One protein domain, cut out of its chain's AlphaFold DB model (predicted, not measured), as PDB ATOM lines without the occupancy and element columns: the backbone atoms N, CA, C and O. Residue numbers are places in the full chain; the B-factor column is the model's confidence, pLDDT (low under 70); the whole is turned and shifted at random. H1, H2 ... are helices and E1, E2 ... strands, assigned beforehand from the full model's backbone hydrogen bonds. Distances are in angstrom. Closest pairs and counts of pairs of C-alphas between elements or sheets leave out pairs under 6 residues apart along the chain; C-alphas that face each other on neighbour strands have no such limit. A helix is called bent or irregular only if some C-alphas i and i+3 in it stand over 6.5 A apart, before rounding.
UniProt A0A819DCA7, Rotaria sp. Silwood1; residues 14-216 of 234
ATOM      1  N   THR A  14      74.566  55.531 191.960       75.69
ATOM      2  CA  THR A  14      75.619  56.349 192.580       75.69
ATOM      3  C   THR A  14      76.165  57.445 191.650       75.69
ATOM      4  O   THR A  14      76.807  58.374 192.127       75.69
ATOM      5  N   HIS A  15      75.883  57.389 190.343       87.94
ATOM      6  CA  HIS A  15      76.275  58.397 189.349       87.94
ATOM      7  C   HIS A  15      75.149  59.385 188.995       87.94
ATOM      8  O   HIS A  15      75.371  60.285 188.187       87.94
ATOM      9  N   GLY A  16      73.952  59.247 189.582       89.88
ATOM     10  CA  GLY A  16      72.811  60.136 189.330       89.88
ATOM     11  C   GLY A  16      72.154  59.957 187.955       89.88
ATOM     12  O   GLY A  16      71.432  60.843 187.513       89.88
ATOM     13  N   ILE A  17      72.418  58.840 187.271       91.75
ATOM     14  CA  ILE A  17      71.839  58.490 185.962       91.75
ATOM     15  C   ILE A  17      70.742  57.448 186.161       91.75
ATOM     16  O   ILE A  17      70.988  56.421 186.792       91.75
ATOM     17  N   ILE A  18      69.568  57.678 185.583       92.00
ATOM     18  CA  ILE A  18      68.468  56.719 185.526       92.00
ATOM     19  C   ILE A  18      68.281  56.308 184.068       92.00
ATOM     20  O   ILE A  18      67.915  57.121 183.223       92.00
ATOM     21  N   ASN A  19      68.526  55.036 183.781       90.56
ATOM     22  CA  ASN A  19      68.498  54.472 182.432       90.56
ATOM     23  C   ASN A  19      67.821  53.090 182.364       90.56
ATOM     24  O   ASN A  19      67.972  52.381 181.376       90.56
ATOM     25  N   GLY A  20      67.097  52.701 183.417       87.00
ATOM     26  CA  GLY A  20      66.344  51.447 183.496       87.00
ATOM     27  C   GLY A  20      64.840  51.674 183.654       87.00
ATOM     28  O   GLY A  20      64.366  52.810 183.636       87.00
ATOM     29  N   TYR A  21      64.090  50.584 183.844       87.38
ATOM     30  CA  TYR A  21      62.640  50.605 184.111       87.38
ATOM     31  C   TYR A  21      61.802  51.315 183.034       87.38
ATOM     32  O   TYR A  21      60.737  51.856 183.325       87.38
ATOM     33  N   GLY A  22      62.308  51.357 181.798       91.00
ATOM     34  CA  GLY A  22      61.652  52.046 180.690       91.00
ATOM     35  C   GLY A  22      61.561  53.559 180.849       91.00
ATOM     36  O   GLY A  22      60.777  54.199 180.155       91.00
ATOM     37  N   ILE A  23      62.383  54.161 181.720       93.00
ATOM     38  CA  ILE A  23      62.427  55.618 181.904       93.00
ATOM     39  C   ILE A  23      62.587  56.349 180.571       93.00
ATOM     40  O   ILE A  23      61.960  57.388 180.369       93.00
ATOM     41  N   GLY A  24      63.350  55.748 179.651       94.56
ATOM     42  CA  GLY A  24      63.575  56.199 178.290       94.56
ATOM     43  C   GLY A  24      62.298  56.413 177.490       94.56
ATOM     44  O   GLY A  24      62.337  57.190 176.553       94.56
ATOM     45  N   GLN A  25      61.167  55.800 177.829       96.19
ATOM     46  CA  GLN A  25      59.900  55.992 177.111       96.19
ATOM     47  C   GLN A  25      58.864  56.782 177.916       96.19
ATOM     48  O   GLN A  25      57.697  56.828 177.542       96.19
ATOM     49  N   SER A  26      59.279  57.438 179.000       95.56
ATOM     50  CA  SER A  26      58.404  58.316 179.777       95.56
ATOM     51  C   SER A  26      57.963  59.563 179.000       95.56
ATOM     52  O   SER A  26      58.695  60.096 178.159       95.56
ATOM     53  N   ASP A  27      56.784  60.082 179.350       96.19
ATOM     54  CA  ASP A  27      56.186  61.256 178.701       96.19
ATOM     55  C   ASP A  27      57.098  62.488 178.732       96.19
ATOM     56  O   ASP A  27      57.183  63.227 177.752       96.19
ATOM     57  N   PHE A  28      57.827  62.723 179.831       94.25
ATOM     58  CA  PHE A  28      58.683  63.910 179.924       94.25
ATOM     59  C   PHE A  28      59.889  63.832 178.974       94.25
ATOM     60  O   PHE A  28      60.262  64.847 178.384       94.25
ATOM     61  N   LEU A  29      60.466  62.641 178.766       97.62
ATOM     62  CA  LEU A  29      61.527  62.457 177.774       97.62
ATOM     63  C   LEU A  29      60.973  62.601 176.357       97.62
ATOM     64  O   LEU A  29      61.590  63.269 175.528       97.62
ATOM     65  N   TRP A  30      59.785  62.058 176.075       97.69
ATOM     66  CA  TRP A  30      59.129  62.246 174.778       97.69
ATOM     67  C   TRP A  30      58.787  63.706 174.477       97.69
ATOM     68  O   TRP A  30      58.969  64.144 173.337       97.69
ATOM     69  N   ASN A  31      58.387  64.479 175.488       97.50
ATOM     70  CA  ASN A  31      58.156  65.917 175.364       97.50
ATOM     71  C   ASN A  31      59.435  66.667 174.966       97.50
ATOM     72  O   ASN A  31      59.396  67.528 174.087       97.50
ATOM     73  N   VAL A  32      60.584  66.313 175.554       97.94
ATOM     74  CA  VAL A  32      61.881  66.908 175.194       97.94
ATOM     75  C   VAL A  32      62.313  66.499 173.786       97.94
ATOM     76  O   VAL A  32      62.677  67.356 172.980       97.94
ATOM     77  N   ARG A  33      62.220  65.211 173.442       97.38
ATOM     78  CA  ARG A  33      62.615  64.693 172.118       97.38
ATOM     79  C   ARG A  33      61.779  65.262 170.977       97.38
ATOM     80  O   ARG A  33      62.302  65.492 169.890       97.38
ATOM     81  N   SER A  34      60.493  65.495 171.230       96.69
ATOM     82  CA  SER A  34      59.551  66.040 170.246       96.69
ATOM     83  C   SER A  34      59.587  67.571 170.168       96.69
ATOM     84  O   SER A  34      58.904  68.166 169.330       96.69
ATOM     85  N   ASN A  35      60.386  68.234 171.012       98.06
ATOM     86  CA  ASN A  35      60.501  69.685 171.015       98.06
ATOM     87  C   ASN A  35      61.209  70.182 169.742       98.06
ATOM     88  O   ASN A  35      62.383  69.901 169.484       98.06
ATOM     89  N   ARG A  36      60.495  70.994 168.954       98.06
ATOM     90  CA  ARG A  36      60.995  71.543 167.684       98.06
ATOM     91  C   ARG A  36      62.240  72.416 167.855       98.06
ATOM     92  O   ARG A  36      63.066  72.444 166.948       98.06
ATOM     93  N   GLN A  37      62.395  73.104 168.988       98.31
ATOM     94  CA  GLN A  37      63.569  73.940 169.252       98.31
ATOM     95  C   GLN A  37      64.819  73.086 169.485       98.31
ATOM     96  O   GLN A  37      65.871  73.394 168.932       98.31
ATOM     97  N   VAL A  38      64.680  71.961 170.196       98.62
ATOM     98  CA  VAL A  38      65.767  70.984 170.366       98.62
ATOM     99  C   VAL A  38      66.173  70.424 169.005       98.62
ATOM    100  O   VAL A  38      67.343  70.506 168.630       98.62
ATOM    101  N   LYS A  39      65.203  69.952 168.203       98.56
ATOM    102  CA  LYS A  39      65.473  69.461 166.841       98.56
ATOM    103  C   LYS A  39      66.169  70.518 165.976       98.56
ATOM    104  O   LYS A  39      67.104  70.184 165.253       98.56
ATOM    105  N   LYS A  40      65.740  71.783 166.054       98.75
ATOM    106  CA  LYS A  40      66.332  72.891 165.290       98.75
ATOM    107  C   LYS A  40      67.826  73.040 165.585       98.75
ATOM    108  O   LYS A  40      68.608  73.113 164.641       98.75
ATOM    109  N   VAL A  41      68.235  73.014 166.852       98.75
ATOM    110  CA  VAL A  41      69.657  73.119 167.222       98.75
ATOM    111  C   VAL A  41      70.463  71.945 166.655       98.75
ATOM    112  O   VAL A  41      71.473  72.161 165.986       98.75
ATOM    113  N   TYR A  42      69.987  70.706 166.817       98.81
ATOM    114  CA  TYR A  42      70.662  69.542 166.230       98.81
ATOM    115  C   TYR A  42      70.721  69.592 164.700       98.81
ATOM    116  O   TYR A  42      71.734  69.213 164.113       98.81
ATOM    117  N   SER A  43      69.674  70.102 164.044       98.75
ATOM    118  CA  SER A  43      69.651  70.222 162.583       98.75
ATOM    119  C   SER A  43      70.703  71.193 162.059       98.75
ATOM    120  O   SER A  43      71.313  70.932 161.026       98.75
ATOM    121  N   GLN A  44      70.981  72.266 162.805       98.69
ATOM    122  CA  GLN A  44      72.039  73.220 162.481       98.69
ATOM    123  C   GLN A  44      73.427  72.598 162.657       98.69
ATOM    124  O   GLN A  44      74.298  72.793 161.814       98.69
ATOM    125  N   ILE A  45      73.627  71.812 163.717       98.31
ATOM    126  CA  ILE A  45      74.911  71.152 163.991       98.31
ATOM    127  C   ILE A  45      75.272  70.134 162.906       98.31
ATOM    128  O   ILE A  45      76.440  70.019 162.520       98.31
ATOM    129  N   TRP A  46      74.273  69.394 162.425       98.31
ATOM    130  CA  TRP A  46      74.449  68.352 161.416       98.31
ATOM    131  C   TRP A  46      74.174  68.804 159.982       98.31
ATOM    132  O   TRP A  46      74.370  68.019 159.058       98.31
ATOM    133  N   ASN A  47      73.737  70.049 159.788       98.31
ATOM    134  CA  ASN A  47      73.350  70.603 158.493       98.31
ATOM    135  C   ASN A  47      72.282  69.758 157.757       98.31
ATOM    136  O   ASN A  47      72.364  69.535 156.551       98.31
ATOM    137  N   THR A  48      71.290  69.242 158.491       98.56
ATOM    138  CA  THR A  48      70.167  68.466 157.934       98.56
ATOM    139  C   THR A  48      68.981  68.407 158.895       98.56
ATOM    140  O   THR A  48      69.150  68.303 160.107       98.56
ATOM    141  N   GLU A  49      67.758  68.408 158.365       98.25
ATOM    142  CA  GLU A  49      66.537  68.191 159.158       98.25
ATOM    143  C   GLU A  49      66.155  66.708 159.307       98.25
ATOM    144  O   GLU A  49      65.250  66.366 160.086       98.25
ATOM    145  N   GLN A  50      66.823  65.827 158.556       98.25
ATOM    146  CA  GLN A  50      66.597  64.386 158.583       98.25
ATOM    147  C   GLN A  50      67.372  63.764 159.742       98.25
ATOM    148  O   GLN A  50      68.493  63.286 159.583       98.25
ATOM    149  N   LEU A  51      66.767  63.802 160.925       98.50
ATOM    150  CA  LEU A  51      67.384  63.366 162.171       98.50
ATOM    151  C   LEU A  51      66.626  62.201 162.807       98.50
ATOM    152  O   LEU A  51      65.399  62.108 162.712       98.50
ATOM    153  N   LEU A  52      67.371  61.357 163.511       98.31
ATOM    154  CA  LEU A  52      66.881  60.365 164.462       98.31
ATOM    155  C   LEU A  52      67.256  60.817 165.871       98.31
ATOM    156  O   LEU A  52      68.314  61.405 166.062       98.31
ATOM    157  N   VAL A  53      66.394  60.550 166.851       98.31
ATOM    158  CA  VAL A  53      66.601  60.930 168.258       98.31
ATOM    159  C   VAL A  53      67.045  59.729 169.096       98.31
ATOM    160  O   VAL A  53      66.684  58.600 168.784       98.31
ATOM    161  N   SER A  54      67.837  59.915 170.146       98.00
ATOM    162  CA  SER A  54      68.188  58.840 171.082       98.00
ATOM    163  C   SER A  54      66.991  58.435 171.950       98.00
ATOM    164  O   SER A  54      66.097  59.242 172.209       98.00
ATOM    165  N   PHE A  55      66.965  57.181 172.414       97.69
ATOM    166  CA  PHE A  55      66.003  56.705 173.422       97.69
ATOM    167  C   PHE A  55      66.649  56.616 174.812       97.69
ATOM    168  O   PHE A  55      66.421  55.663 175.553       97.69
ATOM    169  N   ASP A  56      67.476  57.614 175.126       96.06
ATOM    170  CA  ASP A  56      68.284  57.693 176.345       96.06
ATOM    171  C   ASP A  56      67.446  57.955 177.607       96.06
ATOM    172  O   ASP A  56      66.257  58.260 177.517       96.06
ATOM    173  N   GLY A  57      68.058  57.829 178.782       95.62
ATOM    174  CA  GLY A  57      67.430  58.042 180.081       95.62
ATOM    175  C   GLY A  57      67.431  59.498 180.562       95.62
ATOM    176  O   GLY A  57      67.339  60.453 179.789       95.62
ATOM    177  N   CYS A  58      67.541  59.680 181.876       96.44
ATOM    178  CA  CYS A  58      67.592  60.993 182.517       96.44
ATOM    179  C   CYS A  58      68.634  61.049 183.637       96.44
ATOM    180  O   CYS A  58      69.122  60.023 184.113       96.44
ATOM    181  N   GLY A  59      68.988  62.260 184.062       94.88
ATOM    182  CA  GLY A  59      69.851  62.488 185.216       94.88
ATOM    183  C   GLY A  59      69.054  63.100 186.359       94.88
ATOM    184  O   GLY A  59      68.403  64.123 186.159       94.88
ATOM    185  N   ILE A  60      69.107  62.495 187.546       93.31
ATOM    186  CA  ILE A  60      68.433  63.001 188.746       93.31
ATOM    187  C   ILE A  60      69.385  62.983 189.929       93.31
ATOM    188  O   ILE A  60      69.905  61.926 190.297       93.31
ATOM    189  N   PHE A  61      69.577  64.145 190.556       92.00
ATOM    190  CA  PHE A  61      70.303  64.252 191.818       92.00
ATOM    191  C   PHE A  61      69.314  64.544 192.928       92.00
ATOM    192  O   PHE A  61      68.542  65.501 192.864       92.00
ATOM    193  N   ARG A  62      69.351  63.711 193.961       87.50
ATOM    194  CA  ARG A  62      68.600  63.972 195.181       87.50
ATOM    195  C   ARG A  62      69.413  64.893 196.070       87.50
ATOM    196  O   ARG A  62      70.644  64.896 196.015       87.50
ATOM    197  N   ASP A  63      68.707  65.619 196.918       85.56
ATOM    198  CA  ASP A  63      69.341  66.450 197.919       85.56
ATOM    199  C   ASP A  63      70.044  65.604 198.987       85.56
ATOM    200  O   ASP A  63      69.433  65.067 199.913       85.56
ATOM    201  N   TRP A  64      71.359  65.472 198.824       84.56
ATOM    202  CA  TRP A  64      72.222  64.702 199.709       84.56
ATOM    203  C   TRP A  64      72.502  65.407 201.041       84.56
ATOM    204  O   TRP A  64      73.094  64.789 201.926       84.56
ATOM    205  N   HIS A  65      72.044  66.653 201.223       78.88
ATOM    206  CA  HIS A  65      72.012  67.290 202.540       78.88
ATOM    207  C   HIS A  65      70.998  66.600 203.465       78.88
ATOM    208  O   HIS A  65      71.245  66.492 204.664       78.88
ATOM    209  N   ASN A  66      69.913  66.050 202.906       80.25
ATOM    210  CA  ASN A  66      68.918  65.277 203.660       80.25
ATOM    211  C   ASN A  66      69.386  63.847 203.966       80.25
ATOM    212  O   ASN A  66      69.056  63.288 205.010       80.25
ATOM    213  N   ASN A  67      70.142  63.238 203.050       82.69
ATOM    214  CA  ASN A  67      70.771  61.938 203.263       82.69
ATOM    215  C   ASN A  67      72.104  61.863 202.490       82.69
ATOM    216  O   ASN A  67      72.081  61.795 201.255       82.69
ATOM    217  N   PRO A  68      73.257  61.797 203.185       85.69
ATOM    218  CA  PRO A  68      74.572  61.710 202.555       85.69
ATOM    219  C   PRO A  68      74.751  60.531 201.587       85.69
ATOM    220  O   PRO A  68      75.555  60.625 200.661       85.69
ATOM    221  N   GLU A  69      73.999  59.437 201.751       85.31
ATOM    222  CA  GLU A  69      74.030  58.286 200.836       85.31
ATOM    223  C   GLU A  69      73.531  58.630 199.430       85.31
ATOM    224  O   GLU A  69      73.860  57.943 198.463       85.31
ATOM    225  N   TRP A  70      72.754  59.705 199.285       86.62
ATOM    226  CA  TRP A  70      72.263  60.159 197.987       86.62
ATOM    227  C   TRP A  70      73.284  60.989 197.209       86.62
ATOM    228  O   TRP A  70      73.007  61.407 196.081       86.62
ATOM    229  N   LYS A  71      74.463  61.243 197.787       88.50
ATOM    230  CA  LYS A  71      75.488  62.064 197.153       88.50
ATOM    231  C   LYS A  71      75.971  61.418 195.860       88.50
ATOM    232  O   LYS A  71      76.575  60.345 195.857       88.50
ATOM    233  N   THR A  72      75.745  62.114 194.751       90.69
ATOM    234  CA  THR A  72      76.249  61.707 193.440       90.69
ATOM    235  C   THR A  72      77.777  61.643 193.439       90.69
ATOM    236  O   THR A  72      78.455  62.536 193.947       90.69
ATOM    237  N   ARG A  73      78.339  60.585 192.852       90.75
ATOM    238  CA  ARG A  73      79.784  60.404 192.698       90.75
ATOM    239  C   ARG A  73      80.324  61.252 191.551       90.75
ATOM    240  O   ARG A  73      79.704  61.363 190.496       90.75
ATOM    241  N   SER A  74      81.526  61.777 191.760       91.38
ATOM    242  CA  SER A  74      82.354  62.450 190.753       91.38
ATOM    243  C   SER A  74      83.666  61.684 190.555       91.38
ATOM    244  O   SER A  74      83.884  60.651 191.189       91.38
ATOM    245  N   GLY A  75      84.533  62.164 189.663       91.94
ATOM    246  CA  GLY A  75      85.856  61.579 189.416       91.94
ATOM    247  C   GLY A  75      85.836  60.273 188.620       91.94
ATOM    248  O   GLY A  75      86.834  59.559 188.586       91.94
ATOM    249  N   TRP A  76      84.705  59.946 187.990       94.31
ATOM    250  CA  TRP A  76      84.568  58.863 187.017       94.31
ATOM    251  C   TRP A  76      84.655  59.446 185.600       94.31
ATOM    252  O   TRP A  76      83.721  59.375 184.806       94.31
ATOM    253  N   TYR A  77      85.780  60.100 185.307       97.31
ATOM    254  CA  TYR A  77      85.985  60.760 184.022       97.31
ATOM    255  C   TYR A  77      85.968  59.743 182.886       97.31
ATOM    256  O   TYR A  77      86.604  58.689 182.970       97.31
ATOM    257  N   HIS A  78      85.215  60.049 181.839       97.06
ATOM    258  CA  HIS A  78      85.047  59.158 180.703       97.06
ATOM    259  C   HIS A  78      84.725  59.937 179.429       97.06
ATOM    260  O   HIS A  78      84.441  61.137 179.457       97.06
ATOM    261  N   VAL A  79      84.786  59.212 178.320       97.81
ATOM    262  CA  VAL A  79      84.170  59.540 177.032       97.81
ATOM    263  C   VAL A  79      83.247  58.386 176.657       97.81
ATOM    264  O   VAL A  79      83.484  57.256 177.093       97.81
ATOM    265  N   ASP A  80      82.236  58.646 175.833       96.25
ATOM    266  CA  ASP A  80      81.310  57.605 175.360       96.25
ATOM    267  C   ASP A  80      81.471  57.312 173.871       96.25
ATOM    268  O   ASP A  80      80.542  56.879 173.196       96.25
ATOM    269  N   GLN A  81      82.653  57.581 173.332       96.38
ATOM    270  CA  GLN A  81      83.005  57.198 171.982       96.38
ATOM    271  C   GLN A  81      84.342  56.468 172.012       96.38
ATOM    272  O   GLN A  81      85.277  56.900 172.686       96.38
ATOM    273  N   ASN A  82      84.447  55.375 171.260       95.62
ATOM    274  CA  ASN A  82      85.677  54.601 171.184       95.62
ATOM    275  C   ASN A  82      86.621  55.159 170.097       95.62
ATOM    276  O   ASN A  82      86.233  55.164 168.926       95.62
ATOM    277  N   PRO A  83      87.862  55.577 170.415       95.50
ATOM    278  CA  PRO A  83      88.788  56.129 169.422       95.50
ATOM    279  C   PRO A  83      89.253  55.119 168.363       95.50
ATOM    280  O   PRO A  83      89.612  55.543 167.267       95.50
ATOM    281  N   LYS A  84      89.204  53.808 168.644       93.38
ATOM    282  CA  LYS A  84      89.575  52.744 167.692       93.38
ATOM    283  C   LYS A  84      88.526  52.558 166.603       93.38
ATOM    284  O   LYS A  84      88.871  52.407 165.438       93.38
ATOM    285  N   ASN A  85      87.251  52.583 166.989       91.69
ATOM    286  CA  ASN A  85      86.142  52.235 166.094       91.69
ATOM    287  C   ASN A  85      85.403  53.467 165.555       91.69
ATOM    288  O   ASN A  85      84.844  53.431 164.463       91.69
ATOM    289  N   LYS A  86      85.394  54.563 166.319       94.81
ATOM    290  CA  LYS A  86      84.681  55.813 166.035       94.81
ATOM    291  C   LYS A  86      85.640  56.998 166.276       94.81
ATOM    292  O   LYS A  86      85.466  57.737 167.244       94.81
ATOM    293  N   PRO A  87      86.696  57.187 165.460       94.50
ATOM    294  CA  PRO A  87      87.719  58.218 165.704       94.50
ATOM    295  C   PRO A  87      87.225  59.657 165.471       94.50
ATOM    296  O   PRO A  87      87.758  60.612 166.049       94.50
ATOM    297  N   ASP A  88      86.213  59.825 164.622       95.62
ATOM    298  CA  ASP A  88      85.702  61.126 164.186       95.62
ATOM    299  C   ASP A  88      84.407  61.500 164.911       95.62
ATOM    300  O   ASP A  88      83.889  60.739 165.717       95.62
ATOM    301  N   ARG A  89      83.874  62.703 164.697       95.94
ATOM    302  CA  ARG A  89      82.679  63.172 165.419       95.94
ATOM    303  C   ARG A  89      81.419  62.413 164.974       95.94
ATOM    304  O   ARG A  89      80.776  62.829 164.012       95.94
ATOM    305  N   CYS A  90      81.036  61.363 165.702       95.88
ATOM    306  CA  CYS A  90      79.850  60.552 165.400       95.88
ATOM    307  C   CYS A  90      78.613  60.972 166.208       95.88
ATOM    308  O   CYS A  90      77.487  60.777 165.756       95.88
ATOM    309  N   CYS A  91      78.805  61.567 167.392       97.94
ATOM    310  CA  CYS A  91      77.703  61.963 168.264       97.94
ATOM    311  C   CYS A  91      77.955  63.294 168.977       97.94
ATOM    312  O   CYS A  91      79.056  63.586 169.448       97.94
ATOM    313  N   ILE A  92      76.885  64.084 169.066       98.62
ATOM    314  CA  ILE A  92      76.769  65.228 169.964       98.62
ATOM    315  C   ILE A  92      75.773  64.832 171.042       98.62
ATOM    316  O   ILE A  92      74.576  64.722 170.782       98.62
ATOM    317  N   GLN A  93      76.279  64.601 172.242       98.62
ATOM    318  CA  GLN A  93      75.445  64.329 173.395       98.62
ATOM    319  C   GLN A  93      74.814  65.620 173.908       98.62
ATOM    320  O   GLN A  93      75.276  66.729 173.614       98.62
ATOM    321  N   GLY A  94      73.741  65.471 174.673       98.44
ATOM    322  CA  GLY A  94      73.047  66.611 175.226       98.44
ATOM    323  C   GLY A  94      72.043  66.263 176.304       98.44
ATOM    324  O   GLY A  94      71.651  65.111 176.502       98.44
ATOM    325  N   PHE A  95      71.606  67.307 176.996       98.75
ATOM    326  CA  PHE A  95      70.419  67.255 177.830       98.75
ATOM    327  C   PHE A  95      69.677  68.585 177.821       98.75
ATOM    328  O   PHE A  95      70.285  69.646 177.683       98.75
ATOM    329  N   VAL A  96      68.366  68.520 178.041       98.69
ATOM    330  CA  VAL A  96      67.582  69.679 178.480       98.69
ATOM    331  C   VAL A  96      67.479  69.626 179.995       98.69
ATOM    332  O   VAL A  96      67.091  68.595 180.552       98.69
ATOM    333  N   THR A  97      67.847  70.712 180.668       97.62
ATOM    334  CA  THR A  97      67.737  70.783 182.128       97.62
ATOM    335  C   THR A  97      66.354  71.257 182.553       97.62
ATOM    336  O   THR A  97      65.787  72.159 181.945       97.62
ATOM    337  N   LEU A  98      65.779  70.625 183.575       95.75
ATOM    338  CA  LEU A  98      64.474  70.986 184.145       95.75
ATOM    339  C   LEU A  98      64.610  71.726 185.480       95.75
ATOM    340  O   LEU A  98      63.619  72.215 186.013       95.75
ATOM    341  N   THR A  99      65.830  71.814 186.003       94.69
ATOM    342  CA  THR A  99      66.185  72.609 187.178       94.69
ATOM    343  C   THR A  99      67.445  73.421 186.885       94.69
ATOM    344  O   THR A  99      68.222  73.080 185.987       94.69
ATOM    345  N   ASP A 100      67.673  74.489 187.639       95.12
ATOM    346  CA  ASP A 100      68.919  75.251 187.550       95.12
ATOM    347  C   ASP A 100      70.112  74.395 187.983       95.12
ATOM    348  O   ASP A 100      69.986  73.525 188.843       95.12
ATOM    349  N   GLN A 101      71.269  74.618 187.361       94.69
ATOM    350  CA  GLN A 101      72.510  73.892 187.613       94.69
ATOM    351  C   GLN A 101      73.640  74.871 187.924       94.69
ATOM    352  O   GLN A 101      73.972  75.732 187.108       94.69
ATOM    353  N   ASN A 102      74.238  74.727 189.103       95.00
ATOM    354  CA  ASN A 102      75.367  75.514 189.591       95.00
ATOM    355  C   ASN A 102      76.119  74.737 190.693       95.00
ATOM    356  O   ASN A 102      75.874  73.551 190.929       95.00
ATOM    357  N   GLU A 103      77.045  75.387 191.394       94.19
ATOM    358  CA  GLU A 103      77.852  74.769 192.451       94.19
ATOM    359  C   GLU A 103      77.027  74.202 193.615       94.19
ATOM    360  O   GLU A 103      77.498  73.293 194.298       94.19
ATOM    361  N   LYS A 104      75.814  74.711 193.843       90.88
ATOM    362  CA  LYS A 104      74.918  74.330 194.948       90.88
ATOM    363  C   LYS A 104      74.036  73.133 194.603       90.88
ATOM    364  O   LYS A 104      73.559  72.442 195.493       90.88
ATOM    365  N   THR A 105      73.848  72.848 193.319       91.50
ATOM    366  CA  THR A 105      73.071  71.691 192.845       91.50
ATOM    367  C   THR A 105      73.962  70.564 192.330       91.50
ATOM    368  O   THR A 105      73.557  69.402 192.301       91.50
ATOM    369  N   GLY A 106      75.188  70.897 191.915       93.50
ATOM    370  CA  GLY A 106      76.009  70.024 191.086       93.50
ATOM    371  C   GLY A 106      75.554  70.058 189.629       93.50
ATOM    372  O   GLY A 106      74.702  70.860 189.246       93.50
ATOM    373  N   GLY A 107      76.134  69.186 188.807       95.81
ATOM    374  CA  GLY A 107      75.794  69.112 187.389       95.81
ATOM    375  C   GLY A 107      76.788  68.298 186.569       95.81
ATOM    376  O   GLY A 107      77.390  67.339 187.059       95.81
ATOM    377  N   LEU A 108      76.946  68.686 185.305       98.12
ATOM    378  CA  LEU A 108      77.935  68.128 184.385       98.12
ATOM    379  C   LEU A 108      79.275  68.854 184.557       98.12
ATOM    380  O   LEU A 108      79.333  70.078 184.440       98.12
ATOM    381  N   ILE A 109      80.356  68.106 184.766       97.88
ATOM    382  CA  ILE A 109      81.721  68.604 184.584       97.88
ATOM    383  C   ILE A 109      82.220  68.156 183.218       97.88
ATOM    384  O   ILE A 109      82.135  66.978 182.881       97.88
ATOM    385  N   VAL A 110      82.789  69.094 182.466       98.44
ATOM    386  CA  VAL A 110      83.467  68.836 181.191       98.44
ATOM    387  C   VAL A 110      84.926  69.261 181.255       98.44
ATOM    388  O   VAL A 110      85.290  70.152 182.024       98.44
ATOM    389  N   PHE A 111      85.762  68.675 180.403       98.31
ATOM    390  CA  PHE A 111      87.157  69.077 180.228       98.31
ATOM    391  C   PHE A 111      87.317  69.738 178.857       98.31
ATOM    392  O   PHE A 111      87.418  69.051 177.834       98.31
ATOM    393  N   PRO A 112      87.304  71.084 178.791       98.06
ATOM    394  CA  PRO A 112      87.347  71.794 177.522       98.06
ATOM    395  C   PRO A 112      88.532  71.362 176.660       98.06
ATOM    396  O   PRO A 112      89.643  71.187 177.152       98.06
ATOM    397  N   ARG A 113      88.290  71.252 175.349       97.62
ATOM    398  CA  ARG A 113      89.283  70.864 174.327       97.62
ATOM    399  C   ARG A 113      89.821  69.431 174.429       97.62
ATOM    400  O   ARG A 113      90.600  69.052 173.562       97.62
ATOM    401  N   SER A 114      89.382  68.609 175.385       98.31
ATOM    402  CA  SER A 114      89.843  67.215 175.482       98.31
ATOM    403  C   SER A 114      89.514  66.396 174.224       98.31
ATOM    404  O   SER A 114      90.308  65.566 173.807       98.31
ATOM    405  N   HIS A 115      88.390  66.682 173.557       97.88
ATOM    406  CA  HIS A 115      87.988  66.035 172.302       97.88
ATOM    407  C   HIS A 115      88.996  66.237 171.154       97.88
ATOM    408  O   HIS A 115      89.034  65.434 170.229       97.88
ATOM    409  N   LEU A 116      89.839  67.279 171.206       97.69
ATOM    410  CA  LEU A 116      90.914  67.494 170.225       97.69
ATOM    411  C   LEU A 116      92.080  66.513 170.415       97.69
ATOM    412  O   LEU A 116      92.834  66.266 169.483       97.69
ATOM    413  N   ARG A 117      92.203  65.957 171.623       97.31
ATOM    414  CA  ARG A 117      93.198  64.962 172.037       97.31
ATOM    415  C   ARG A 117      92.595  63.560 172.143       97.31
ATOM    416  O   ARG A 117      93.220  62.650 172.663       97.31
ATOM    417  N   PHE A 118      91.373  63.371 171.647       97.44
ATOM    418  CA  PHE A 118      90.608  62.134 171.799       97.44
ATOM    419  C   PHE A 118      91.346  60.888 171.294       97.44
ATOM    420  O   PHE A 118      91.257  59.835 171.913       97.44
ATOM    421  N   ARG A 119      92.121  61.015 170.210       95.88
ATOM    422  CA  ARG A 119      92.905  59.900 169.655       95.88
ATOM    423  C   ARG A 119      94.018  59.414 170.588       95.88
ATOM    424  O   ARG A 119      94.422  58.269 170.463       95.88
ATOM    425  N   GLU A 120      94.472  60.231 171.537       95.38
ATOM    426  CA  GLU A 120      95.440  59.798 172.554       95.38
ATOM    427  C   GLU A 120      94.845  58.723 173.473       95.38
ATOM    428  O   GLU A 120      95.570  57.880 173.981       95.38
ATOM    429  N   LEU A 121      93.513  58.679 173.621       95.31
ATOM    430  CA  LEU A 121      92.833  57.676 174.443       95.31
ATOM    431  C   LEU A 121      92.882  56.260 173.854       95.31
ATOM    432  O   LEU A 121      92.419  55.318 174.501       95.31
ATOM    433  N   ASP A 122      93.434  56.084 172.653       93.25
ATOM    434  CA  ASP A 122      93.685  54.768 172.065       93.25
ATOM    435  C   ASP A 122      94.512  53.869 173.006       93.25
ATOM    436  O   ASP A 122      94.210  52.685 173.175       93.25
ATOM    437  N   GLU A 123      95.474  54.462 173.726       87.88
ATOM    438  CA  GLU A 123      96.373  53.756 174.648       87.88
ATOM    439  C   GLU A 123      95.659  53.183 175.885       87.88
ATOM    440  O   GLU A 123      96.026  52.121 176.395       87.88
ATOM    441  N   VAL A 124      94.603  53.857 176.352       87.88
ATOM    442  CA  VAL A 124      93.795  53.422 177.504       87.88
ATOM    443  C   VAL A 124      92.558  52.621 177.091       87.88
ATOM    444  O   VAL A 124      91.884  52.030 177.939       87.88
ATOM    445  N   THR A 125      92.267  52.549 175.791       89.00
ATOM    446  CA  THR A 125      91.118  51.829 175.237       89.00
ATOM    447  C   THR A 125      91.444  50.343 175.099       89.00
ATOM    448  O   THR A 125      92.053  49.896 174.126       89.00
ATOM    449  N   LYS A 126      91.034  49.537 176.082       79.31
ATOM    450  CA  LYS A 126      91.313  48.086 176.100       79.31
ATOM    451  C   LYS A 126      90.261  47.238 175.389       79.31
ATOM    452  O   LYS A 126      90.576  46.146 174.930       79.31
ATOM    453  N   GLU A 127      89.029  47.727 175.304       78.12
ATOM    454  CA  GLU A 127      87.879  46.974 174.801       78.12
ATOM    455  C   GLU A 127      87.236  47.666 173.593       78.12
ATOM    456  O   GLU A 127      87.493  48.836 173.313       78.12
ATOM    457  N   SER A 128      86.361  46.944 172.895       81.62
ATOM    458  CA  SER A 128      85.548  47.464 171.788       81.62
ATOM    459  C   SER A 128      84.349  48.310 172.241       81.62
ATOM    460  O   SER A 128      83.584  48.771 171.397       81.62
ATOM    461  N   ARG A 129      84.162  48.512 173.553       88.12
ATOM    462  CA  ARG A 129      83.050  49.298 174.110       88.12
ATOM    463  C   ARG A 129      83.254  50.793 173.884       88.12
ATOM    464  O   ARG A 129      84.384  51.266 173.879       88.12
ATOM    465  N   ASP A 130      82.155  51.527 173.766       93.19
ATOM    466  CA  ASP A 130      82.180  52.979 173.564       93.19
ATOM    467  C   ASP A 130      82.443  53.781 174.844       93.19
ATOM    468  O   ASP A 130      83.095  54.818 174.787       93.19
ATOM    469  N   PHE A 131      81.996  53.286 176.003       93.81
ATOM    470  CA  PHE A 131      82.324  53.886 177.296       93.81
ATOM    471  C   PHE A 131      83.788  53.609 177.647       93.81
ATOM    472  O   PHE A 131      84.154  52.468 177.952       93.81
ATOM    473  N   ILE A 132      84.614  54.654 177.657       95.50
ATOM    474  CA  ILE A 132      86.028  54.579 178.023       95.50
ATOM    475  C   ILE A 132      86.252  55.383 179.298       95.50
ATOM    476  O   ILE A 132      86.268  56.614 179.282       95.50
ATOM    477  N   LYS A 133      86.461  54.680 180.416       95.06
ATOM    478  CA  LYS A 133      86.892  55.305 181.669       95.06
ATOM    479  C   LYS A 133      88.347  55.746 181.550       95.06
ATOM    480  O   LYS A 133      89.215  54.945 181.211       95.06
ATOM    481  N   ILE A 134      88.611  56.997 181.897       95.62
ATOM    482  CA  ILE A 134      89.930  57.613 181.792       95.62
ATOM    483  C   ILE A 134      90.578  57.640 183.182       95.62
ATOM    484  O   ILE A 134      89.917  58.026 184.151       95.62
ATOM    485  N   PRO A 135      91.852  57.226 183.315       94.88
ATOM    486  CA  PRO A 135      92.606  57.398 184.554       94.88
ATOM    487  C   PRO A 135      92.659  58.871 184.985       94.88
ATOM    488  O   PRO A 135      92.861  59.761 184.161       94.88
ATOM    489  N   ASN A 136      92.486  59.145 186.279       94.00
ATOM    490  CA  ASN A 136      92.409  60.524 186.785       94.00
ATOM    491  C   ASN A 136      93.736  61.294 186.671       94.00
ATOM    492  O   ASN A 136      93.728  62.520 186.715       94.00
ATOM    493  N   ASP A 137      94.851  60.582 186.534       94.94
ATOM    494  CA  ASP A 137      96.205  61.092 186.312       94.94
ATOM    495  C   ASP A 137      96.578  61.202 184.823       94.94
ATOM    496  O   ASP A 137      97.660  61.688 184.490       94.94
ATOM    497  N   HIS A 138      95.690  60.798 183.909       96.69
ATOM    498  CA  HIS A 138      95.929  60.925 182.476       96.69
ATOM    499  C   HIS A 138      96.061  62.400 182.082       96.69
ATOM    500  O   HIS A 138      95.227  63.234 182.433       96.69
ATOM    501  N   SER A 139      97.049  62.727 181.251       96.38
ATOM    502  CA  SER A 139      97.391  64.113 180.878       96.38
ATOM    503  C   SER A 139      96.279  64.889 180.145       96.38
ATOM    504  O   SER A 139      96.371  66.103 179.955       96.38
ATOM    505  N   ILE A 140      95.231  64.197 179.695       96.50
ATOM    506  CA  ILE A 140      94.024  64.777 179.081       96.50
ATOM    507  C   ILE A 140      93.091  65.414 180.124       96.50
ATOM    508  O   ILE A 140      92.319  66.320 179.797       96.50
ATOM    509  N   ILE A 141      93.172  64.950 181.375       96.62
ATOM    510  CA  ILE A 141      92.423  65.456 182.519       96.62
ATOM    511  C   ILE A 141      93.100  66.751 182.966       96.62
ATOM    512  O   ILE A 141      94.065  66.765 183.722       96.62
ATOM    513  N   THR A 142      92.616  67.863 182.421       95.31
ATOM    514  CA  THR A 142      93.086  69.213 182.761       95.31
ATOM    515  C   THR A 142      92.178  69.843 183.826       95.31
ATOM    516  O   THR A 142      91.676  69.162 184.718       95.31
ATOM    517  N   ARG A 143      91.930  71.156 183.761       94.94
ATOM    518  CA  ARG A 143      90.981  71.825 184.651       94.94
ATOM    519  C   ARG A 143      89.552  71.594 184.157       94.94
ATOM    520  O   ARG A 143      89.120  72.226 183.191       94.94
ATOM    521  N   GLY A 144      88.828  70.725 184.856       96.12
ATOM    522  CA  GLY A 144      87.395  70.528 184.648       96.12
ATOM    523  C   GLY A 144      86.600  71.815 184.885       96.12
ATOM    524  O   GLY A 144      86.975  72.658 185.707       96.12
ATOM    525  N   LYS A 145      85.499  71.976 184.151       97.38
ATOM    526  CA  LYS A 145      84.544  73.075 184.304       97.38
ATOM    527  C   LYS A 145      83.160  72.516 184.591       97.38
ATOM    528  O   LYS A 145      82.658  71.717 183.803       97.38
ATOM    529  N   LEU A 146      82.557  72.963 185.689       97.62
ATOM    530  CA  LEU A 146      81.141  72.747 185.950       97.62
ATOM    531  C   LEU A 146      80.328  73.583 184.957       97.62
ATOM    532  O   LEU A 146      80.599  74.769 184.772       97.62
ATOM    533  N   VAL A 147      79.362  72.956 184.294       98.06
ATOM    534  CA  VAL A 147      78.472  73.641 183.356       98.06
ATOM    535  C   VAL A 147      77.309  74.241 184.131       98.06
ATOM    536  O   VAL A 147      76.482  73.510 184.673       98.06
ATOM    537  N   HIS A 148      77.254  75.570 184.171       97.75
ATOM    538  CA  HIS A 148      76.110  76.290 184.718       97.75
ATOM    539  C   HIS A 148      75.048  76.458 183.644       97.75
ATOM    540  O   HIS A 148      75.372  76.810 182.509       97.75
ATOM    541  N   CYS A 149      73.797  76.211 184.005       97.44
ATOM    542  CA  CYS A 149      72.653  76.386 183.118       97.44
ATOM    543  C   CYS A 149      71.374  76.591 183.934       97.44
ATOM    544  O   CYS A 149      71.331  76.261 185.118       97.44
ATOM    545  N   GLN A 150      70.357  77.168 183.309       97.88
ATOM    546  CA  GLN A 150      69.048  77.420 183.906       97.88
ATOM    547  C   GLN A 150      68.016  76.432 183.376       97.88
ATOM    548  O   GLN A 150      68.163  75.904 182.273       97.88
ATOM    549  N   ALA A 151      66.953  76.193 184.146       97.00
ATOM    550  CA  ALA A 151      65.817  75.392 183.704       97.00
ATOM    551  C   ALA A 151      65.343  75.812 182.293       97.00
ATOM    552  O   ALA A 151      65.033  76.974 182.038       97.00
ATOM    553  N   GLY A 152      65.280  74.844 181.378       97.38
ATOM    554  CA  GLY A 152      64.938  75.032 179.967       97.38
ATOM    555  C   GLY A 152      66.136  75.080 179.014       97.38
ATOM    556  O   GLY A 152      65.942  74.880 177.813       97.38
ATOM    557  N   ASP A 153      67.359  75.270 179.514       98.62
ATOM    558  CA  ASP A 153      68.558  75.278 178.675       98.62
ATOM    559  C   ASP A 153      68.831  73.900 178.055       98.62
ATOM    560  O   ASP A 153      68.724  72.854 178.708       98.62
ATOM    561  N   LEU A 154      69.253  73.914 176.788       98.75
ATOM    562  CA  LEU A 154      69.822  72.764 176.089       98.75
ATOM    563  C   LEU A 154      71.350  72.834 176.177       98.75
ATOM    564  O   LEU A 154      71.976  73.699 175.562       98.75
ATOM    565  N   VAL A 155      71.952  71.894 176.901       98.75
ATOM    566  CA  VAL A 155      73.408  71.743 177.010       98.75
ATOM    567  C   VAL A 155      73.867  70.650 176.058       98.75
ATOM    568  O   VAL A 155      73.286  69.567 176.040       98.75
ATOM    569  N   LEU A 156      74.924  70.922 175.290       98.69
ATOM    570  CA  LEU A 156      75.457  70.028 174.260       98.69
ATOM    571  C   LEU A 156      76.970  69.863 174.395       98.69
ATOM    572  O   LEU A 156      77.679  70.828 174.689       98.69
ATOM    573  N   TRP A 157      77.475  68.664 174.116       98.62
ATOM    574  CA  TRP A 157      78.910  68.406 174.016       98.62
ATOM    575  C   TRP A 157      79.222  67.315 172.987       98.62
ATOM    576  O   TRP A 157      78.400  66.468 172.655       98.62
ATOM    577  N   ASP A 158      80.439  67.356 172.451       98.50
ATOM    578  CA  ASP A 158      80.971  66.298 171.591       98.50
ATOM    579  C   ASP A 158      81.177  65.021 172.420       98.50
ATOM    580  O   ASP A 158      81.782  65.102 173.487       98.50
ATOM    581  N   SER A 159      80.717  63.854 171.947       97.94
ATOM    582  CA  SER A 159      80.819  62.582 172.696       97.94
ATOM    583  C   SER A 159      82.271  62.178 173.025       97.94
ATOM    584  O   SER A 159      82.533  61.412 173.951       97.94
ATOM    585  N   ARG A 160      83.241  62.754 172.303       98.31
ATOM    586  CA  ARG A 160      84.688  62.610 172.533       98.31
ATOM    587  C   ARG A 160      85.226  63.505 173.655       98.31
ATOM    588  O   ARG A 160      86.413  63.460 173.978       98.31
ATOM    589  N   MET A 161      84.405  64.408 174.191       98.50
ATOM    590  CA  MET A 161      84.783  65.297 175.284       98.50
ATOM    591  C   MET A 161      84.723  64.538 176.604       98.50
ATOM    592  O   MET A 161      83.737  63.873 176.906       98.50
ATOM    593  N   VAL A 162      85.776  64.667 177.407       98.56
ATOM    594  CA  VAL A 162      85.833  64.033 178.715       98.56
ATOM    595  C   VAL A 162      84.845  64.739 179.619       98.56
ATOM    596  O   VAL A 162      84.823  65.975 179.673       98.56
ATOM    597  N   HIS A 163      84.043  63.957 180.324       98.38
ATOM    598  CA  HIS A 163      83.027  64.482 181.211       98.38
ATOM    599  C   HIS A 163      82.693  63.508 182.346       98.38
ATOM    600  O   HIS A 163      83.128  62.357 182.355       98.38
ATOM    601  N   CYS A 164      81.975  64.001 183.354       96.94
ATOM    602  CA  CYS A 164      81.289  63.195 184.365       96.94
ATOM    603  C   CYS A 164      80.245  64.046 185.098       96.94
ATOM    604  O   CYS A 164      80.266  65.277 185.040       96.94
ATOM    605  N   ASN A 165      79.356  63.399 185.847       96.50
ATOM    606  CA  ASN A 165      78.527  64.107 186.820       96.50
ATOM    607  C   ASN A 165      79.351  64.529 188.045       96.50
ATOM    608  O   ASN A 165      80.319  63.862 188.413       96.50
ATOM    609  N   SER A 166      78.932  65.611 188.696       94.31
ATOM    610  CA  SER A 166      79.478  66.088 189.965       94.31
ATOM    611  C   SER A 166      78.358  66.432 190.940       94.31
ATOM    612  O   SER A 166      77.390  67.066 190.514       94.31
ATOM    613  N   PRO A 167      78.482  66.077 192.235       92.62
ATOM    614  CA  PRO A 167      77.550  66.551 193.248       92.62
ATOM    615  C   PRO A 167      77.685  68.068 193.428       92.62
ATOM    616  O   PRO A 167      78.637  68.681 192.933       92.62
ATOM    617  N   ALA A 168      76.761  68.649 194.192       89.44
ATOM    618  CA  ALA A 168      76.946  69.983 194.746       89.44
ATOM    619  C   ALA A 168      78.277  70.070 195.515       89.44
ATOM    620  O   ALA A 168      78.639  69.162 196.273       89.44
ATOM    621  N   ILE A 169      79.004  71.158 195.283       83.56
ATOM    622  CA  ILE A 169      80.302  71.468 195.894       83.56
ATOM    623  C   ILE A 169      80.232  72.686 196.822       83.56
ATOM    624  O   ILE A 169      81.144  72.888 197.619       83.56
ATOM    625  N   ALA A 170      79.153  73.467 196.744       80.12
ATOM    626  CA  ALA A 170      78.810  74.508 197.700       80.12
ATOM    627  C   ALA A 170      77.657  74.030 198.592       80.12
ATOM    628  O   ALA A 170      76.763  73.325 198.128       80.12
ATOM    629  N   ILE A 171      77.693  74.412 199.868       66.56
ATOM    630  CA  ILE A 171      76.629  74.134 200.834       66.56
ATOM    631  C   ILE A 171      75.747  75.380 200.910       66.56
ATOM    632  O   ILE A 171      76.261  76.472 201.150       66.56
ATOM    633  N   GLU A 172      74.439  75.222 200.735       65.38
ATOM    634  CA  GLU A 172      73.469  76.209 201.213       65.38
ATOM    635  C   GLU A 172      72.899  75.744 202.551       65.38
ATOM    636  O   GLU A 172      72.481  74.595 202.697       65.38
ATOM    637  N   GLU A 173      72.875  76.639 203.538       59.25
ATOM    638  CA  GLU A 173      72.074  76.427 204.740       59.25
ATOM    639  C   GLU A 173      70.596  76.546 204.354       59.25
ATOM    640  O   GLU A 173      70.083  77.646 204.159       59.25
ATOM    641  N   ARG A 174      69.909  75.409 204.203       60.22
ATOM    642  CA  ARG A 174      68.450  75.384 204.041       60.22
ATOM    643  C   ARG A 174      67.750  75.457 205.396       60.22
ATOM    644  O   ARG A 174      68.245  74.945 206.403       60.22
ATOM    645  N   ALA A 175      66.560  76.057 205.411       55.44
ATOM    646  CA  ALA A 175      65.662  75.966 206.555       55.44
ATOM    647  C   ALA A 175      65.242  74.498 206.767       55.44
ATOM    648  O   ALA A 175      64.955  73.785 205.808       55.44
ATOM    649  N   LYS A 176      65.195  74.047 208.028       53.53
ATOM    650  CA  LYS A 176      64.950  72.639 208.412       53.53
ATOM    651  C   LYS A 176      63.604  72.054 207.945       53.53
ATOM    652  O   LYS A 176      63.442  70.841 208.017       53.53
ATOM    653  N   ASP A 177      62.686  72.890 207.463       56.88
ATOM    654  CA  ASP A 177      61.294  72.532 207.164       56.88
ATOM    655  C   ASP A 177      60.915  72.670 205.674       56.88
ATOM    656  O   ASP A 177      59.738  72.559 205.323       56.88
ATOM    657  N   GLU A 178      61.876  72.907 204.774       58.81
ATOM    658  CA  GLU A 178      61.584  72.897 203.336       58.81
ATOM    659  C   GLU A 178      61.392  71.459 202.818       58.81
ATOM    660  O   GLU A 178      62.181  70.568 203.147       58.81
ATOM    661  N   PRO A 179      60.353  71.194 202.002       54.94
ATOM    662  CA  PRO A 179      60.148  69.876 201.421       54.94
ATOM    663  C   PRO A 179      61.363  69.458 200.588       54.94
ATOM    664  O   PRO A 179      62.014  70.278 199.943       54.94
ATOM    665  N   ILE A 180      61.649  68.155 200.602       55.00
ATOM    666  CA  ILE A 180      62.739  67.546 199.838       55.00
ATOM    667  C   ILE A 180      62.594  67.940 198.362       55.00
ATOM    668  O   ILE A 180      61.642  67.533 197.690       55.00
ATOM    669  N   ASP A 181      63.573  68.691 197.870       69.94
ATOM    670  CA  ASP A 181      63.674  69.073 196.470       69.94
ATOM    671  C   ASP A 181      64.731  68.209 195.765       69.94
ATOM    672  O   ASP A 181      65.675  67.698 196.378       69.94
ATOM    673  N   LEU A 182      64.561  67.988 194.467       86.81
ATOM    674  CA  LEU A 182      65.595  67.361 193.649       86.81
ATOM    675  C   LEU A 182      66.603  68.449 193.272       86.81
ATOM    676  O   LEU A 182      66.229  69.458 192.689       86.81
ATOM    677  N   LEU A 183      67.893  68.239 193.549       89.88
ATOM    678  CA  LEU A 183      68.936  69.206 193.171       89.88
ATOM    679  C   LEU A 183      69.063  69.326 191.650       89.88
ATOM    680  O   LEU A 183      69.392  70.380 191.110       89.88
ATOM    681  N   ARG A 184      68.834  68.222 190.938       93.19
ATOM    682  CA  ARG A 184      68.977  68.162 189.487       93.19
ATOM    683  C   ARG A 184      67.929  67.268 188.875       93.19
ATOM    684  O   ARG A 184      67.766  66.137 189.330       93.19
ATOM    685  N   ILE A 185      67.339  67.730 187.778       95.38
ATOM    686  CA  ILE A 185      66.611  66.890 186.832       95.38
ATOM    687  C   ILE A 185      67.015  67.299 185.416       95.38
ATOM    688  O   ILE A 185      66.853  68.455 185.031       95.38
ATOM    689  N   VAL A 186      67.516  66.353 184.624       97.62
ATOM    690  CA  VAL A 186      67.854  66.570 183.210       97.62
ATOM    691  C   VAL A 186      67.308  65.449 182.340       97.62
ATOM    692  O   VAL A 186      67.356  64.282 182.719       97.62
ATOM    693  N   ALA A 187      66.821  65.794 181.155       98.38
ATOM    694  CA  ALA A 187      66.391  64.849 180.133       98.38
ATOM    695  C   ALA A 187      67.507  64.675 179.100       98.38
ATOM    696  O   ALA A 187      67.803  65.629 178.376       98.38
ATOM    697  N   TYR A 188      68.122  63.490 179.022       98.50
ATOM    698  CA  TYR A 188      69.147  63.240 178.010       98.50
ATOM    699  C   TYR A 188      68.511  63.171 176.622       98.50
ATOM    700  O   TYR A 188      67.463  62.557 176.409       98.50
ATOM    701  N   VAL A 189      69.150  63.836 175.666       98.62
ATOM    702  CA  VAL A 189      68.721  63.869 174.274       98.62
ATOM    703  C   VAL A 189      69.953  63.979 173.394       98.62
ATOM    704  O   VAL A 189      70.858  64.759 173.656       98.62
ATOM    705  N   SER A 190      69.987  63.175 172.344       98.56
ATOM    706  CA  SER A 190      70.940  63.287 171.251       98.56
ATOM    707  C   SER A 190      70.187  63.067 169.952       98.56
ATOM    708  O   SER A 190      69.193  62.336 169.920       98.56
ATOM    709  N   MET A 191      70.625  63.718 168.881       98.75
ATOM    710  CA  MET A 191      70.095  63.467 167.552       98.75
ATOM    711  C   MET A 191      71.232  63.355 166.550       98.75
ATOM    712  O   MET A 191      72.174  64.146 166.606       98.75
ATOM    713  N   SER A 192      71.107  62.419 165.614       98.44
ATOM    714  CA  SER A 192      72.066  62.223 164.523       98.44
ATOM    715  C   SER A 192      71.344  62.094 163.181       98.44
ATOM    716  O   SER A 192      70.165  61.723 163.150       98.44
ATOM    717  N   PRO A 193      72.016  62.401 162.059       98.44
ATOM    718  CA  PRO A 193      71.462  62.219 160.724       98.44
ATOM    719  C   PRO A 193      70.959  60.802 160.471       98.44
ATOM    720  O   PRO A 193      71.596  59.823 160.854       98.44
ATOM    721  N   THR A 194      69.856  60.680 159.732       98.19
ATOM    722  CA  THR A 194      69.380  59.380 159.227       98.19
ATOM    723  C   THR A 194      70.427  58.670 158.370       98.19
ATOM    724  O   THR A 194      70.456  57.446 158.345       98.19
ATOM    725  N   SER A 195      71.320  59.420 157.716       97.19
ATOM    726  CA  SER A 195      72.429  58.890 156.917       97.19
ATOM    727  C   SER A 195      73.510  58.176 157.733       97.19
ATOM    728  O   SER A 195      74.420  57.613 157.138       97.19
ATOM    729  N   PHE A 196      73.458  58.225 159.070       97.12
ATOM    730  CA  PHE A 196      74.369  57.469 159.940       97.12
ATOM    731  C   PHE A 196      73.833  56.071 160.279       97.12
ATOM    732  O   PHE A 196      74.510  55.311 160.963       97.12
ATOM    733  N   VAL A 197      72.619  55.725 159.837       97.00
ATOM    734  CA  VAL A 197      72.131  54.346 159.913       97.00
ATOM    735  C   VAL A 197      72.927  53.500 158.923       97.00
ATOM    736  O   VAL A 197      72.895  53.754 157.720       97.00
ATOM    737  N   CYS A 198      73.606  52.488 159.448       91.12
ATOM    738  CA  CYS A 198      74.368  51.511 158.679       91.12
ATOM    739  C   CYS A 198      73.710  50.124 158.769       91.12
ATOM    740  O   CYS A 198      72.842  49.881 159.614       91.12
ATOM    741  N   ASP A 199      74.130  49.219 157.885       92.50
ATOM    742  CA  ASP A 199      73.829  47.777 157.909       92.50
ATOM    743  C   ASP A 199      72.357  47.366 157.705       92.50
ATOM    744  O   ASP A 199      72.042  46.178 157.718       92.50
ATOM    745  N   GLN A 200      71.448  48.320 157.494       95.56
ATOM    746  CA  GLN A 200      70.044  48.076 157.149       95.56
ATOM    747  C   GLN A 200      69.406  49.313 156.508       95.56
ATOM    748  O   GLN A 200      69.945  50.421 156.583       95.56
ATOM    749  N   SER A 201      68.231  49.144 155.904       97.56
ATOM    750  CA  SER A 201      67.455  50.275 155.395       97.56
ATOM    751  C   SER A 201      66.905  51.150 156.530       97.56
ATOM    752  O   SER A 201      66.674  50.702 157.657       97.56
ATOM    753  N   LEU A 202      66.625  52.422 156.228       97.69
ATOM    754  CA  LEU A 202      66.009  53.334 157.196       97.69
ATOM    755  C   LEU A 202      64.605  52.870 157.628       97.69
ATOM    756  O   LEU A 202      64.181  53.160 158.747       97.69
ATOM    757  N   GLU A 203      63.881  52.167 156.758       98.00
ATOM    758  CA  GLU A 203      62.553  51.623 157.058       98.00
ATOM    759  C   GLU A 203      62.637  50.485 158.077       98.00
ATOM    760  O   GLU A 203      61.976  50.553 159.113       98.00
ATOM    761  N   GLU A 204      63.526  49.511 157.858       97.88
ATOM    762  CA  GLU A 204      63.787  48.427 158.814       97.88
ATOM    763  C   GLU A 204      64.281  48.969 160.159       97.88
ATOM    764  O   GLU A 204      63.831  48.527 161.221       97.88
ATOM    765  N   PHE A 205      65.164  49.976 160.130       98.06
ATOM    766  CA  PHE A 205      65.644  50.634 161.343       98.06
ATOM    767  C   PHE A 205      64.490  51.269 162.128       98.06
ATOM    768  O   PHE A 205      64.375  51.087 163.340       98.06
ATOM    769  N   ARG A 206      63.597  52.000 161.449       97.81
ATOM    770  CA  ARG A 206      62.425  52.628 162.077       97.81
ATOM    771  C   ARG A 206      61.461  51.600 162.648       97.81
ATOM    772  O   ARG A 206      60.926  51.842 163.725       97.81
ATOM    773  N   GLU A 207      61.260  50.480 161.968       98.19
ATOM    774  CA  GLU A 207      60.360  49.434 162.446       98.19
ATOM    775  C   GLU A 207      60.874  48.798 163.740       98.19
ATOM    776  O   GLU A 207      60.155  48.757 164.737       98.19
ATOM    777  N   LYS A 208      62.165  48.450 163.794       97.75
ATOM    778  CA  LYS A 208      62.800  47.987 165.038       97.75
ATOM    779  C   LYS A 208      62.669  49.017 166.154       97.75
ATOM    780  O   LYS A 208      62.364  48.663 167.287       97.75
ATOM    781  N   ARG A 209      62.840  50.309 165.859       97.31
ATOM    782  CA  ARG A 209      62.652  51.367 166.866       97.31
ATOM    783  C   ARG A 209      61.232  51.422 167.418       97.31
ATOM    784  O   ARG A 209      61.105  51.650 168.615       97.31
ATOM    785  N   LYS A 210      60.193  51.224 166.600       97.69
ATOM    786  CA  LYS A 210      58.804  51.156 167.095       97.69
ATOM    787  C   LYS A 210      58.644  50.009 168.086       97.69
ATOM    788  O   LYS A 210      58.167  50.243 169.189       97.69
ATOM    789  N   GLN A 211      59.169  48.831 167.750       97.38
ATOM    790  CA  GLN A 211      59.161  47.675 168.650       97.38
ATOM    791  C   GLN A 211      59.872  47.987 169.976       97.38
ATOM    792  O   GLN A 211      59.380  47.624 171.038       97.38
ATOM    793  N   MET A 212      60.999  48.710 169.957       95.38
ATOM    794  CA  MET A 212      61.688  49.120 171.194       95.38
ATOM    795  C   MET A 212      60.817  50.037 172.068       95.38
ATOM    796  O   MET A 212      60.847  49.919 173.291       95.38
ATOM    797  N   VAL A 213      60.034  50.933 171.458       95.81
ATOM    798  CA  VAL A 213      59.084  51.799 172.179       95.81
ATOM    799  C   VAL A 213      57.935  50.974 172.762       95.81
ATOM    800  O   VAL A 213      57.626  51.128 173.939       95.81
ATOM    801  N   GLU A 214      57.354  50.063 171.979       96.44
ATOM    802  CA  GLU A 214      56.275  49.159 172.417       96.44
ATOM    803  C   GLU A 214      56.705  48.258 173.584       96.44
ATOM    804  O   GLU A 214      55.915  47.990 174.486       96.44
ATOM    805  N   ASN A 215      57.975  47.848 173.608       94.69
ATOM    806  CA  ASN A 215      58.567  47.048 174.683       94.69
ATOM    807  C   ASN A 215      59.160  47.895 175.825       94.69
ATOM    808  O   ASN A 215      59.859  47.366 176.689       94.69
ATOM    809  N   ASN A 216      58.900  49.207 175.845       93.94
ATOM    810  CA  ASN A 216      59.342  50.125 176.894       93.94
ATOM    811  C   ASN A 216      60.871  50.107 177.132       93.94
ATOM    812  O   ASN A 216      61.350  50.225 178.262       93.94
TER     813      ASN A 216
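What this domain is: This is residues 14 to 216 of the 234 residues of a protein of Rotaria sp. Silwood1 (UniProt A0A819DCA7). Little is regular here: long loops surround a twisted antiparallel sheet, E2 E7 E3 E5, with H1 and H2 over one face, two layers. E7 runs on into E8, which pairs with E1; E4 pairs with E6, and H3 and H4 lie farthest out. The printed part has 203 residues, 77 in four helices and eight strands (H1 H2 E1 E2 E3 E4 H3 E5 E6 E7 E8 H4), class mixed; it is compact, radius of gyration of the C-alphas 17.9 A, spanning 57 by 41 by 29 A.

How they stand to each other: Start at E7, residues 182 to 188: N 186 is 2.8 A from O 59 of E2, residues 58 to 62, and N 187 is 2.9 A from O 96 of E3, residues 92 to 97. N 155 of E5, residues 154 to 158, is 2.9 A from O 95. H1, residues 27 to 33, is over E7, closest C-alphas Leu 29 and Ala 187, 5.9 A; H2, residues 36 to 46, is on the same face. Every O i to N i+4 pair is within hydrogen-bond range in H1, H2 and H4, residues 202 to 214; H3, residues 114 to 122, is irregular, C-alphas 116 and 119 being 7.9 A apart, with 1 of 5 such pairs and 5 of 6 O i to N i+3 pairs.

Where its parts are: Find C-alpha 27 at (56.186, 61.256, 178.701), where H1 begins; H4 runs 18.5 A to C-alpha 214 at (56.275, 49.159, 172.417). Look for E1 at residues 51 to 53, E8 at 191 to 193, E4 at 107 to 110 and E6 at 163 to 166.

The domain as a whole: The farthest C-alphas, Lys 176 and Ser 201, are 57.6 A apart. The printed part has no cut; the links E2 to E3, H3 to E5 and E6 to E7 are long, and residues 171 to 181 have pLDDT under 70.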